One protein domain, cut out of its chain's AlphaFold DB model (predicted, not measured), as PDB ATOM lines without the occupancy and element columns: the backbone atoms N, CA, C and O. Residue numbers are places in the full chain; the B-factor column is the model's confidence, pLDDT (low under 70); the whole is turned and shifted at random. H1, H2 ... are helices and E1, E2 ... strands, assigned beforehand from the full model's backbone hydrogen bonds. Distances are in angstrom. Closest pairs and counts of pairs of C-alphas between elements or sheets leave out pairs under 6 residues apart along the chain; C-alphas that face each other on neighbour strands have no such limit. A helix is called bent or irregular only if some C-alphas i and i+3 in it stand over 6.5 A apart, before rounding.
ATOM      1  N   GLU A  38     101.523  51.103  53.210       72.94
ATOM      2  CA  GLU A  38     101.651  51.483  54.626       72.94
ATOM      3  C   GLU A  38     100.923  52.801  54.956       72.94
ATOM      4  O   GLU A  38     100.552  53.041  56.103       72.94
ATOM      5  N   TYR A  39     100.679  53.643  53.949       75.06
ATOM      6  CA  TYR A  39      99.908  54.880  54.073       75.06
ATOM      7  C   TYR A  39      98.417  54.680  53.782       75.06
ATOM      8  O   TYR A  39      97.671  55.653  53.666       75.06
ATOM      9  N   ASP A  40      97.960  53.428  53.690       79.75
ATOM     10  CA  ASP A  40      96.534  53.134  53.689       79.75
ATOM     11  C   ASP A  40      95.956  53.404  55.080       79.75
ATOM     12  O   ASP A  40      96.387  52.830  56.090       79.75
ATOM     13  N   MET A  41      94.930  54.253  55.118       82.81
ATOM     14  CA  MET A  41      94.226  54.623  56.334       82.81
ATOM     15  C   MET A  41      93.643  53.393  57.044       82.81
ATOM     16  O   MET A  41      93.598  53.363  58.270       82.81
ATOM     17  N   ALA A  42      93.279  52.330  56.320       77.12
ATOM     18  CA  ALA A  42      92.802  51.089  56.936       77.12
ATOM     19  C   ALA A  42      93.844  50.408  57.848       77.12
ATOM     20  O   ALA A  42      93.473  49.724  58.806       77.12
ATOM     21  N   SER A  43      95.136  50.612  57.574       76.44
ATOM     22  CA  SER A  43      96.260  50.042  58.331       76.44
ATOM     23  C   SER A  43      96.870  51.007  59.353       76.44
ATOM     24  O   SER A  43      97.849  50.665  60.021       76.44
ATOM     25  N   TRP A  44      96.297  52.206  59.496       83.56
ATOM     26  CA  TRP A  44      96.921  53.275  60.263       83.56
ATOM     27  C   TRP A  44      97.073  52.903  61.749       83.56
ATOM     28  O   TRP A  44      96.119  52.408  62.362       83.56
ATOM     29  N   PRO A  45      98.240  53.154  62.375       79.69
ATOM     30  CA  PRO A  45      98.459  52.824  63.777       79.69
ATOM     31  C   PRO A  45      97.633  53.748  64.685       79.69
ATOM     32  O   PRO A  45      98.035  54.861  65.024       79.69
ATOM     33  N   VAL A  46      96.452  53.279  65.090       84.19
ATOM     34  CA  VAL A  46      95.577  53.926  66.080       84.19
ATOM     35  C   VAL A  46      95.514  53.116  67.372       84.19
ATOM     36  O   VAL A  46      95.432  51.887  67.355       84.19
ATOM     37  N   PHE A  47      95.500  53.817  68.511       84.06
ATOM     38  CA  PHE A  47      95.281  53.196  69.820       84.06
ATOM     39  C   PHE A  47      93.962  52.416  69.844       84.06
ATOM     40  O   PHE A  47      92.958  52.892  69.312       84.06
ATOM     41  N   ASP A  48      93.928  51.273  70.535       87.69
ATOM     42  CA  ASP A  48      92.759  50.378  70.554       87.69
ATOM     43  C   ASP A  48      91.463  51.084  70.961       87.69
ATOM     44  O   ASP A  48      90.421  50.894  70.336       87.69
ATOM     45  N   ARG A  49      91.544  51.982  71.950       90.12
ATOM     46  CA  ARG A  49      90.406  52.793  72.409       90.12
ATOM     47  C   ARG A  49      89.817  53.710  71.328       90.12
ATOM     48  O   ARG A  49      88.673  54.127  71.453       90.12
ATOM     49  N   CYS A  50      90.586  54.043  70.291       87.94
ATOM     50  CA  CYS A  50      90.183  54.945  69.213       87.94
ATOM     51  C   CYS A  50      89.691  54.203  67.962       87.94
ATOM     52  O   CYS A  50      89.104  54.841  67.093       87.94
ATOM     53  N   LYS A  51      89.902  52.882  67.855       88.25
ATOM     54  CA  LYS A  51      89.596  52.111  66.637       88.25
ATOM     55  C   LYS A  51      88.131  52.212  66.211       88.25
ATOM     56  O   LYS A  51      87.862  52.394  65.032       88.25
ATOM     57  N   GLY A  52      87.188  52.160  67.155       87.31
ATOM     58  CA  GLY A  52      85.756  52.282  66.843       87.31
ATOM     59  C   GLY A  52      85.414  53.602  66.144       87.31
ATOM     60  O   GLY A  52      84.855  53.598  65.052       87.31
ATOM     61  N   HIS A  53      85.834  54.725  66.733       88.62
ATOM     62  CA  HIS A  53      85.644  56.060  66.151       88.62
ATOM     63  C   HIS A  53      86.404  56.244  64.840       88.62
ATOM     64  O   HIS A  53      85.947  56.934  63.932       88.62
ATOM     65  N   PHE A  54      87.573  55.620  64.734       87.25
ATOM     66  CA  PHE A  54      88.371  55.659  63.525       87.25
ATOM     67  C   PHE A  54      87.649  55.018  62.337       87.25
ATOM     68  O   PHE A  54      87.566  55.638  61.278       87.25
ATOM     69  N   TYR A  55      87.067  53.829  62.529       87.44
ATOM     70  CA  TYR A  55      86.313  53.136  61.482       87.44
ATOM     71  C   TYR A  55      85.085  53.923  61.012       87.44
ATOM     72  O   TYR A  55      84.791  53.969  59.819       87.44
ATOM     73  N   GLU A  56      84.396  54.600  61.930       88.81
ATOM     74  CA  GLU A  56      83.285  55.489  61.586       88.81
ATOM     75  C   GLU A  56      83.750  56.667  60.708       88.81
ATOM     76  O   GLU A  56      83.122  56.988  59.693       88.81
ATOM     77  N   LEU A  57      84.899  57.265  61.035       86.56
ATOM     78  CA  LEU A  57      85.447  58.401  60.297       86.56
ATOM     79  C   LEU A  57      85.887  58.007  58.879       86.56
ATOM     80  O   LEU A  57      85.499  58.676  57.923       86.56
ATOM     81  N   VAL A  58      86.623  56.901  58.725       87.75
ATOM     82  CA  VAL A  58      87.061  56.415  57.398       87.75
ATOM     83  C   VAL A  58      85.892  55.945  56.527       87.75
ATOM     84  O   VAL A  58      86.003  55.948  55.308       87.75
ATOM     85  N   SER A  59      84.755  55.562  57.126       86.88
ATOM     86  CA  SER A  59      83.559  55.170  56.366       86.88
ATOM     87  C   SER A  59      82.798  56.353  55.758       86.88
ATOM     88  O   SER A  59      82.070  56.185  54.782       86.88
ATOM     89  N   SER A  60      82.952  57.545  56.340       87.12
ATOM     90  CA  SER A  60      82.188  58.747  55.983       87.12
ATOM     91  C   SER A  60      83.027  59.819  55.288       87.12
ATOM     92  O   SER A  60      82.477  60.655  54.574       87.12
ATOM     93  N   HIS A  61      84.345  59.801  55.481       86.00
ATOM     94  CA  HIS A  61      85.267  60.802  54.962       86.00
ATOM     95  C   HIS A  61      86.390  60.137  54.170       86.00
ATOM     96  O   HIS A  61      86.890  59.080  54.544       86.00
ATOM     97  N   ASN A  62      86.845  60.811  53.111       83.44
ATOM     98  CA  ASN A  62      88.113  60.469  52.481       83.44
ATOM     99  C   ASN A  62      89.251  61.088  53.303       83.44
ATOM    100  O   ASN A  62      89.423  62.308  53.308       83.44
ATOM    101  N   ILE A  63      89.985  60.254  54.032       84.06
ATOM    102  CA  ILE A  63      91.073  60.678  54.911       84.06
ATOM    103  C   ILE A  63      92.374  60.170  54.314       84.06
ATOM    104  O   ILE A  63      92.540  58.967  54.132       84.06
ATOM    105  N   GLN A  64      93.307  61.082  54.063       81.75
ATOM    106  CA  GLN A  64      94.663  60.730  53.669       81.75
ATOM    107  C   GLN A  64      95.630  61.087  54.796       81.75
ATOM    108  O   GLN A  64      95.575  62.207  55.320       81.75
ATOM    109  N   PRO A  65      96.508  60.157  55.194       82.31
ATOM    110  CA  PRO A  65      97.516  60.459  56.186       82.31
ATOM    111  C   PRO A  65      98.527  61.474  55.658       82.31
ATOM    112  O   PRO A  65      98.907  61.464  54.490       82.31
ATOM    113  N   VAL A  66      98.994  62.340  56.557       84.38
ATOM    114  CA  VAL A  66     100.047  63.307  56.242       84.38
ATOM    115  C   VAL A  66     101.404  62.592  56.329       84.38
ATOM    116  O   VAL A  66     101.727  62.048  57.395       84.38
ATOM    117  N   PRO A  67     102.203  62.562  55.247       88.25
ATOM    118  CA  PRO A  67     103.555  62.021  55.298       88.25
ATOM    119  C   PRO A  67     104.436  62.904  56.187       88.25
ATOM    120  O   PRO A  67     104.336  64.132  56.162       88.25
ATOM    121  N   ALA A  68     105.288  62.272  56.988       91.12
ATOM    122  CA  ALA A  68     106.268  62.949  57.826       91.12
ATOM    123  C   ALA A  68     107.673  62.672  57.298       91.12
ATOM    124  O   ALA A  68     107.963  61.562  56.855       91.12
ATOM    125  N   TYR A  69     108.545  63.670  57.386       93.12
ATOM    126  CA  TYR A  69     109.930  63.584  56.940       93.12
ATOM    127  C   TYR A  69     110.857  63.976  58.089       93.12
ATOM    128  O   TYR A  69     110.477  64.788  58.935       93.12
ATOM    129  N   ASP A  70     112.042  63.376  58.142       92.12
ATOM    130  CA  ASP A  70     113.091  63.795  59.074       92.12
ATOM    131  C   ASP A  70     113.855  65.028  58.556       92.12
ATOM    132  O   ASP A  70     113.601  65.527  57.458       92.12
ATOM    133  N   GLU A  71     114.803  65.532  59.349       91.75
ATOM    134  CA  GLU A  71     115.656  66.678  58.986       91.75
ATOM    135  C   GLU A  71     116.489  66.480  57.709       91.75
ATOM    136  O   GLU A  71     116.940  67.453  57.112       91.75
ATOM    137  N   ASN A  72     116.678  65.234  57.274       93.75
ATOM    138  CA  ASN A  72     117.396  64.883  56.053       93.75
ATOM    139  C   ASN A  72     116.430  64.641  54.879       93.75
ATOM    140  O   ASN A  72     116.834  64.091  53.856       93.75
ATOM    141  N   HIS A  73     115.158  65.031  55.027       90.00
ATOM    142  CA  HIS A  73     114.073  64.809  54.070       90.00
ATOM    143  C   HIS A  73     113.774  63.332  53.773       90.00
ATOM    144  O   HIS A  73     113.143  63.020  52.760       90.00
ATOM    145  N   ASN A  74     114.158  62.406  54.656       92.62
ATOM    146  CA  ASN A  74     113.766  61.010  54.499       92.62
ATOM    147  C   ASN A  74     112.345  60.806  55.006       92.62
ATOM    148  O   ASN A  74     111.992  61.250  56.100       92.62
ATOM    149  N   LEU A  75     111.546  60.074  54.230       91.31
ATOM    150  CA  LEU A  75     110.196  59.698  54.617       91.31
ATOM    151  C   LEU A  75     110.237  58.807  55.868       91.31
ATOM    152  O   LEU A  75     110.891  57.763  55.898       91.31
ATOM    153  N   ILE A  76     109.522  59.224  56.905       91.31
ATOM    154  CA  ILE A  76     109.349  58.452  58.128       91.31
ATOM    155  C   ILE A  76     108.169  57.494  57.904       91.31
ATOM    156  O   ILE A  76     107.091  57.947  57.511       91.31
ATOM    157  N   PRO A  77     108.319  56.185  58.165       89.75
ATOM    158  CA  PRO A  77     107.197  55.256  58.094       89.75
ATOM    159  C   PRO A  77     106.230  55.467  59.279       89.75
ATOM    160  O   PRO A  77     106.697  55.707  60.402       89.75
ATOM    161  N   PRO A  78     104.900  55.341  59.089       88.81
ATOM    162  CA  PRO A  78     103.885  55.493  60.138       88.81
ATOM    163  C   PRO A  78     104.160  54.676  61.403       88.81
ATOM    164  O   PRO A  78     103.937  55.153  62.517       88.81
ATOM    165  N   SER A  79     104.719  53.473  61.250       86.88
ATOM    166  CA  SER A  79     105.137  52.604  62.360       86.88
ATOM    167  C   SER A  79     106.162  53.239  63.316       86.88
ATOM    168  O   SER A  79     106.262  52.831  64.473       86.88
ATOM    169  N   GLN A  80     106.906  54.256  62.869       89.88
ATOM    170  CA  GLN A  80     107.912  54.977  63.658       89.88
ATOM    171  C   GLN A  80     107.434  56.351  64.144       89.88
ATOM    172  O   GLN A  80     108.195  57.060  64.802       89.88
ATOM    173  N   TYR A  81     106.197  56.756  63.847       89.62
ATOM    174  CA  TYR A  81     105.716  58.097  64.195       89.62
ATOM    175  C   TYR A  81     105.744  58.345  65.700       89.62
ATOM    176  O   TYR A  81     106.201  59.396  66.137       89.62
ATOM    177  N   GLU A  82     105.317  57.377  66.512       88.00
ATOM    178  CA  GLU A  82     105.319  57.558  67.963       88.00
ATOM    179  C   GLU A  82     106.736  57.734  68.524       88.00
ATOM    180  O   GLU A  82     106.943  58.574  69.394       88.00
ATOM    181  N   SER A  83     107.726  56.986  68.034       91.50
ATOM    182  CA  SER A  83     109.095  57.076  68.549       91.50
ATOM    183  C   SER A  83     109.851  58.297  68.030       91.50
ATOM    184  O   SER A  83     110.651  58.863  68.771       91.50
ATOM    185  N   LYS A  84     109.599  58.718  66.783       90.12
ATOM    186  CA  LYS A  84     110.322  59.826  66.137       90.12
ATOM    187  C   LYS A  84     109.664  61.190  66.305       90.12
ATOM    188  O   LYS A  84     110.372  62.185  66.379       90.12
ATOM    189  N   LEU A  85     108.333  61.260  66.360       90.56
ATOM    190  CA  LEU A  85     107.607  62.537  66.394       90.56
ATOM    191  C   LEU A  85     107.217  62.967  67.811       90.56
ATOM    192  O   LEU A  85     106.902  64.135  68.045       90.56
ATOM    193  N   LYS A  86     107.227  62.053  68.787       90.75
ATOM    194  CA  LYS A  86     106.858  62.386  70.166       90.75
ATOM    195  C   LYS A  86     107.884  63.329  70.788       90.75
ATOM    196  O   LYS A  86     109.008  62.940  71.082       90.75
ATOM    197  N   GLY A  87     107.452  64.563  71.033       91.19
ATOM    198  CA  GLY A  87     108.310  65.629  71.555       91.19
ATOM    199  C   GLY A  87     109.172  66.314  70.492       91.19
ATOM    200  O   GLY A  87     109.934  67.210  70.844       91.19
ATOM    201  N   ALA A  88     109.044  65.932  69.218       90.94
ATOM    202  CA  ALA A  88     109.726  66.605  68.121       90.94
ATOM    203  C   ALA A  88     109.067  67.956  67.809       90.94
ATOM    204  O   ALA A  88     107.849  68.119  67.925       90.94
ATOM    205  N   LEU A  89     109.880  68.918  67.370       91.94
ATOM    206  CA  LEU A  89     109.385  70.130  66.724       91.94
ATOM    207  C   LEU A  89     109.111  69.805  65.256       91.94
ATOM    208  O   LEU A  89     109.990  69.295  64.567       91.94
ATOM    209  N   VAL A  90     107.889  70.076  64.797       88.06
ATOM    210  CA  VAL A  90     107.439  69.737  63.441       88.06
ATOM    211  C   VAL A  90     106.999  70.984  62.687       88.06
ATOM    212  O   VAL A  90     106.277  71.825  63.224       88.06
ATOM    213  N   GLU A  91     107.408  71.077  61.425       89.50
ATOM    214  CA  GLU A  91     106.896  72.059  60.474       89.50
ATOM    215  C   GLU A  91     105.776  71.423  59.647       89.50
ATOM    216  O   GLU A  91     105.907  70.305  59.151       89.50
ATOM    217  N   VAL A  92     104.642  72.119  59.526       87.25
ATOM    218  CA  VAL A  92     103.452  71.578  58.863       87.25
ATOM    219  C   VAL A  92     103.021  72.487  57.721       87.25
ATOM    220  O   VAL A  92     102.432  73.544  57.941       87.25
ATOM    221  N   HIS A  93     103.224  72.011  56.497       83.44
ATOM    222  CA  HIS A  93     102.755  72.661  55.279       83.44
ATOM    223  C   HIS A  93     101.326  72.207  54.957       83.44
ATOM    224  O   HIS A  93     101.087  71.033  54.681       83.44
ATOM    225  N   ARG A  94     100.348  73.122  55.018       80.25
ATOM    226  CA  ARG A  94      98.939  72.832  54.698       80.25
ATOM    227  C   ARG A  94      98.317  73.928  53.842       80.25
ATOM    228  O   ARG A  94      98.545  75.109  54.077       80.25
ATOM    229  N   LEU A  95      97.472  73.516  52.895       80.75
ATOM    230  CA  LEU A  95      96.642  74.394  52.076       80.75
ATOM    231  C   LEU A  95      95.167  74.118  52.372       80.75
ATOM    232  O   LEU A  95      94.704  72.990  52.211       80.75
ATOM    233  N   PHE A  96      94.420  75.144  52.782       77.31
ATOM    234  CA  PHE A  96      92.970  75.034  52.943       77.31
ATOM    235  C   PHE A  96      92.264  75.433  51.657       77.31
ATOM    236  O   PHE A  96      92.420  76.553  51.171       77.31
ATOM    237  N   ILE A  97      91.463  74.505  51.143       76.69
ATOM    238  CA  ILE A  97      90.647  74.670  49.950       76.69
ATOM    239  C   ILE A  97      89.190  74.560  50.377       76.69
ATOM    240  O   ILE A  97      88.763  73.520  50.871       76.69
ATOM    241  N   THR A  98      88.416  75.624  50.184       72.44
ATOM    242  CA  THR A  98      86.955  75.564  50.316       72.44
ATOM    243  C   THR A  98      86.333  75.770  48.948       72.44
ATOM    244  O   THR A  98      86.587  76.786  48.301       72.44
ATOM    245  N   ILE A  99      85.514  74.812  48.518       68.75
ATOM    246  CA  ILE A  99      84.718  74.921  47.297       68.75
ATOM    247  C   ILE A  99      83.296  75.267  47.729       68.75
ATOM    248  O   ILE A  99      82.570  74.424  48.250       68.75
ATOM    249  N   ALA A 100      82.905  76.525  47.542       73.00
ATOM    250  CA  ALA A 100      81.524  76.938  47.740       73.00
ATOM    251  C   ALA A 100      80.755  76.735  46.429       73.00
ATOM    252  O   ALA A 100      80.984  77.440  45.445       73.00
ATOM    253  N   SER A 101      79.837  75.771  46.408       61.38
ATOM    254  CA  SER A 101      78.918  75.573  45.288       61.38
ATOM    255  C   SER A 101      77.758  76.564  45.402       61.38
ATOM    256  O   SER A 101      76.723  76.262  45.988       61.38
ATOM    257  N   SER A 102      77.926  77.771  44.855       54.16
ATOM    258  CA  SER A 102      76.795  78.658  44.561       54.16
ATOM    259  C   SER A 102      76.317  78.380  43.140       54.16
ATOM    260  O   SER A 102      77.136  78.137  42.255       54.16
ATOM    261  N   HIS A 103      75.003  78.401  42.911       61.56
ATOM    262  CA  HIS A 103      74.301  77.793  41.768       61.56
ATOM    263  C   HIS A 103      74.740  78.210  40.340       61.56
ATOM    264  O   HIS A 103      74.109  77.765  39.384       61.56
ATOM    265  N   ARG A 104      75.788  79.030  40.148       58.84
ATOM    266  CA  ARG A 104      76.384  79.358  38.835       58.84
ATOM    267  C   ARG A 104      77.908  79.587  38.805       58.84
ATOM    268  O   ARG A 104      78.408  79.984  37.758       58.84
ATOM    269  N   SER A 105      78.673  79.348  39.874       55.12
ATOM    270  CA  SER A 105      80.145  79.409  39.791       55.12
ATOM    271  C   SER A 105      80.809  78.780  41.016       55.12
ATOM    272  O   SER A 105      80.356  79.002  42.139       55.12
ATOM    273  N   ALA A 106      81.883  78.016  40.804       49.91
ATOM    274  CA  ALA A 106      82.748  77.532  41.872       49.91
ATOM    275  C   ALA A 106      83.828  78.587  42.144       49.91
ATOM    276  O   ALA A 106      84.670  78.858  41.291       49.91
ATOM    277  N   THR A 107      83.800  79.200  43.326       52.59
ATOM    278  CA  THR A 107      84.875  80.087  43.789       52.59
ATOM    279  C   THR A 107      85.789  79.302  44.718       52.59
ATOM    280  O   THR A 107      85.325  78.694  45.682       52.59
ATOM    281  N   PHE A 108      87.084  79.322  44.422       46.69
ATOM    282  CA  PHE A 108      88.130  78.698  45.219       46.69
ATOM    283  C   PHE A 108      88.830  79.774  46.048       46.69
ATOM    284  O   PHE A 108      89.310  80.766  45.501       46.69
ATOM    285  N   SER A 109      88.863  79.607  47.369       51.06
ATOM    286  CA  SER A 109      89.604  80.489  48.272       51.06
ATOM    287  C   SER A 109      90.706  79.688  48.947       51.06
ATOM    288  O   SER A 109      90.416  78.709  49.637       51.06
ATOM    289  N   THR A 110      91.955  80.107  48.748       40.31
ATOM    290  CA  THR A 110      93.105  79.609  49.502       40.31
ATOM    291  C   THR A 110      93.416  80.574  50.623       40.31
ATOM    292  O   THR A 110      93.511  81.786  50.434       40.31
ATOM    293  N   ARG A 111      93.582  80.027  51.822       44.97
ATOM    294  CA  ARG A 111      94.178  80.749  52.940       44.97
ATOM    295  C   ARG A 111      95.427  79.984  53.342       44.97
ATOM    296  O   ARG A 111      95.325  78.844  53.788       44.97
ATOM    297  N   SER A 112      96.586  80.598  53.122       41.84
ATOM    298  CA  SER A 112      97.834  80.151  53.735       41.84
ATOM    299  C   SER A 112      97.829  80.644  55.178       41.84
ATOM    300  O   SER A 112      97.659  81.841  55.416       41.84
ATOM    301  N   CYS A 113      97.941  79.733  56.139       40.88
ATOM    302  CA  CYS A 113      98.140  80.068  57.542       40.88
ATOM    303  C   CYS A 113      99.392  79.355  58.050       40.88
ATOM    304  O   CYS A 113      99.454  78.129  58.125       40.88
TER     305      CYS A 113
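This is residues 38 to 113 of the 134 residues of an uncharacterized protein of Rhizopogon vesiculosus (UniProt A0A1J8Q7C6). Two short helices, H1 and H2, stand separately in a loose, open head, and a two-stranded hairpin, E1 with E2, forms an arm at the other end of the longest axis. A long stretch, residues 61 to 77, joins the helices, and residues 47 to 53, of which 48 to 53 belong to H1, stand free. The printed part has 76 residues, with two named helices and then two named strands in the order H1, H2, E1, E2; the sheet E1 - E2 is antiparallel. The class is mixed, with under half of the residues in named elements; the whole is loose, with a radius of gyration of the C-alphas of 16.5 A and spans of 49 by 33 by 20 A.

Start with H1, residues 48 to 60, which is apart from H2, residues 78 to 85. Between them, look at residues 68 to 69, which pair with residues 75 to 76, antiparallel. Go on to E1, residues 96 to 102, and E2, residues 105 to 111: they form a hairpin of antiparallel neighbours, with 159 degrees between their directions. C-alphas 99 and 108 face each other at 5.5 A, and N 105 and O 102, 3.1 A apart, are within hydrogen-bond range. H1 is apart from E1 and E2, and H2 is apart from E2. Of the O i to N i+4 pairs, 7 of 9 in H1 and 2 of 4 in H2 are within hydrogen-bond range.

Find C-alpha 48 at (92.759, 50.378, 70.554); from there H1 runs 19.9 A to C-alpha 60. It is irregular, with C-alphas 49 and 52 7.3 A apart; H2, 10.1 A long, is irregular too, with C-alphas 79 and 82 7.5 A apart. E1 begins at C-alpha 96, (92.970, 75.034, 52.943), and runs 18.6 A; E2 runs 19.3 A to C-alpha 111 at (94.178, 80.749, 52.940).

The two C-alphas farthest apart, those of Ser 83 and Arg 104, are 49.5 A apart. The printed part has no cut; the link H1 to H2 is long, H2 to E1 short and E1 to E2 tight. Look for low confidence, pLDDT under 70, at residue 99 and residues 101 to 113; the mean pLDDT of the printed part is 79.8.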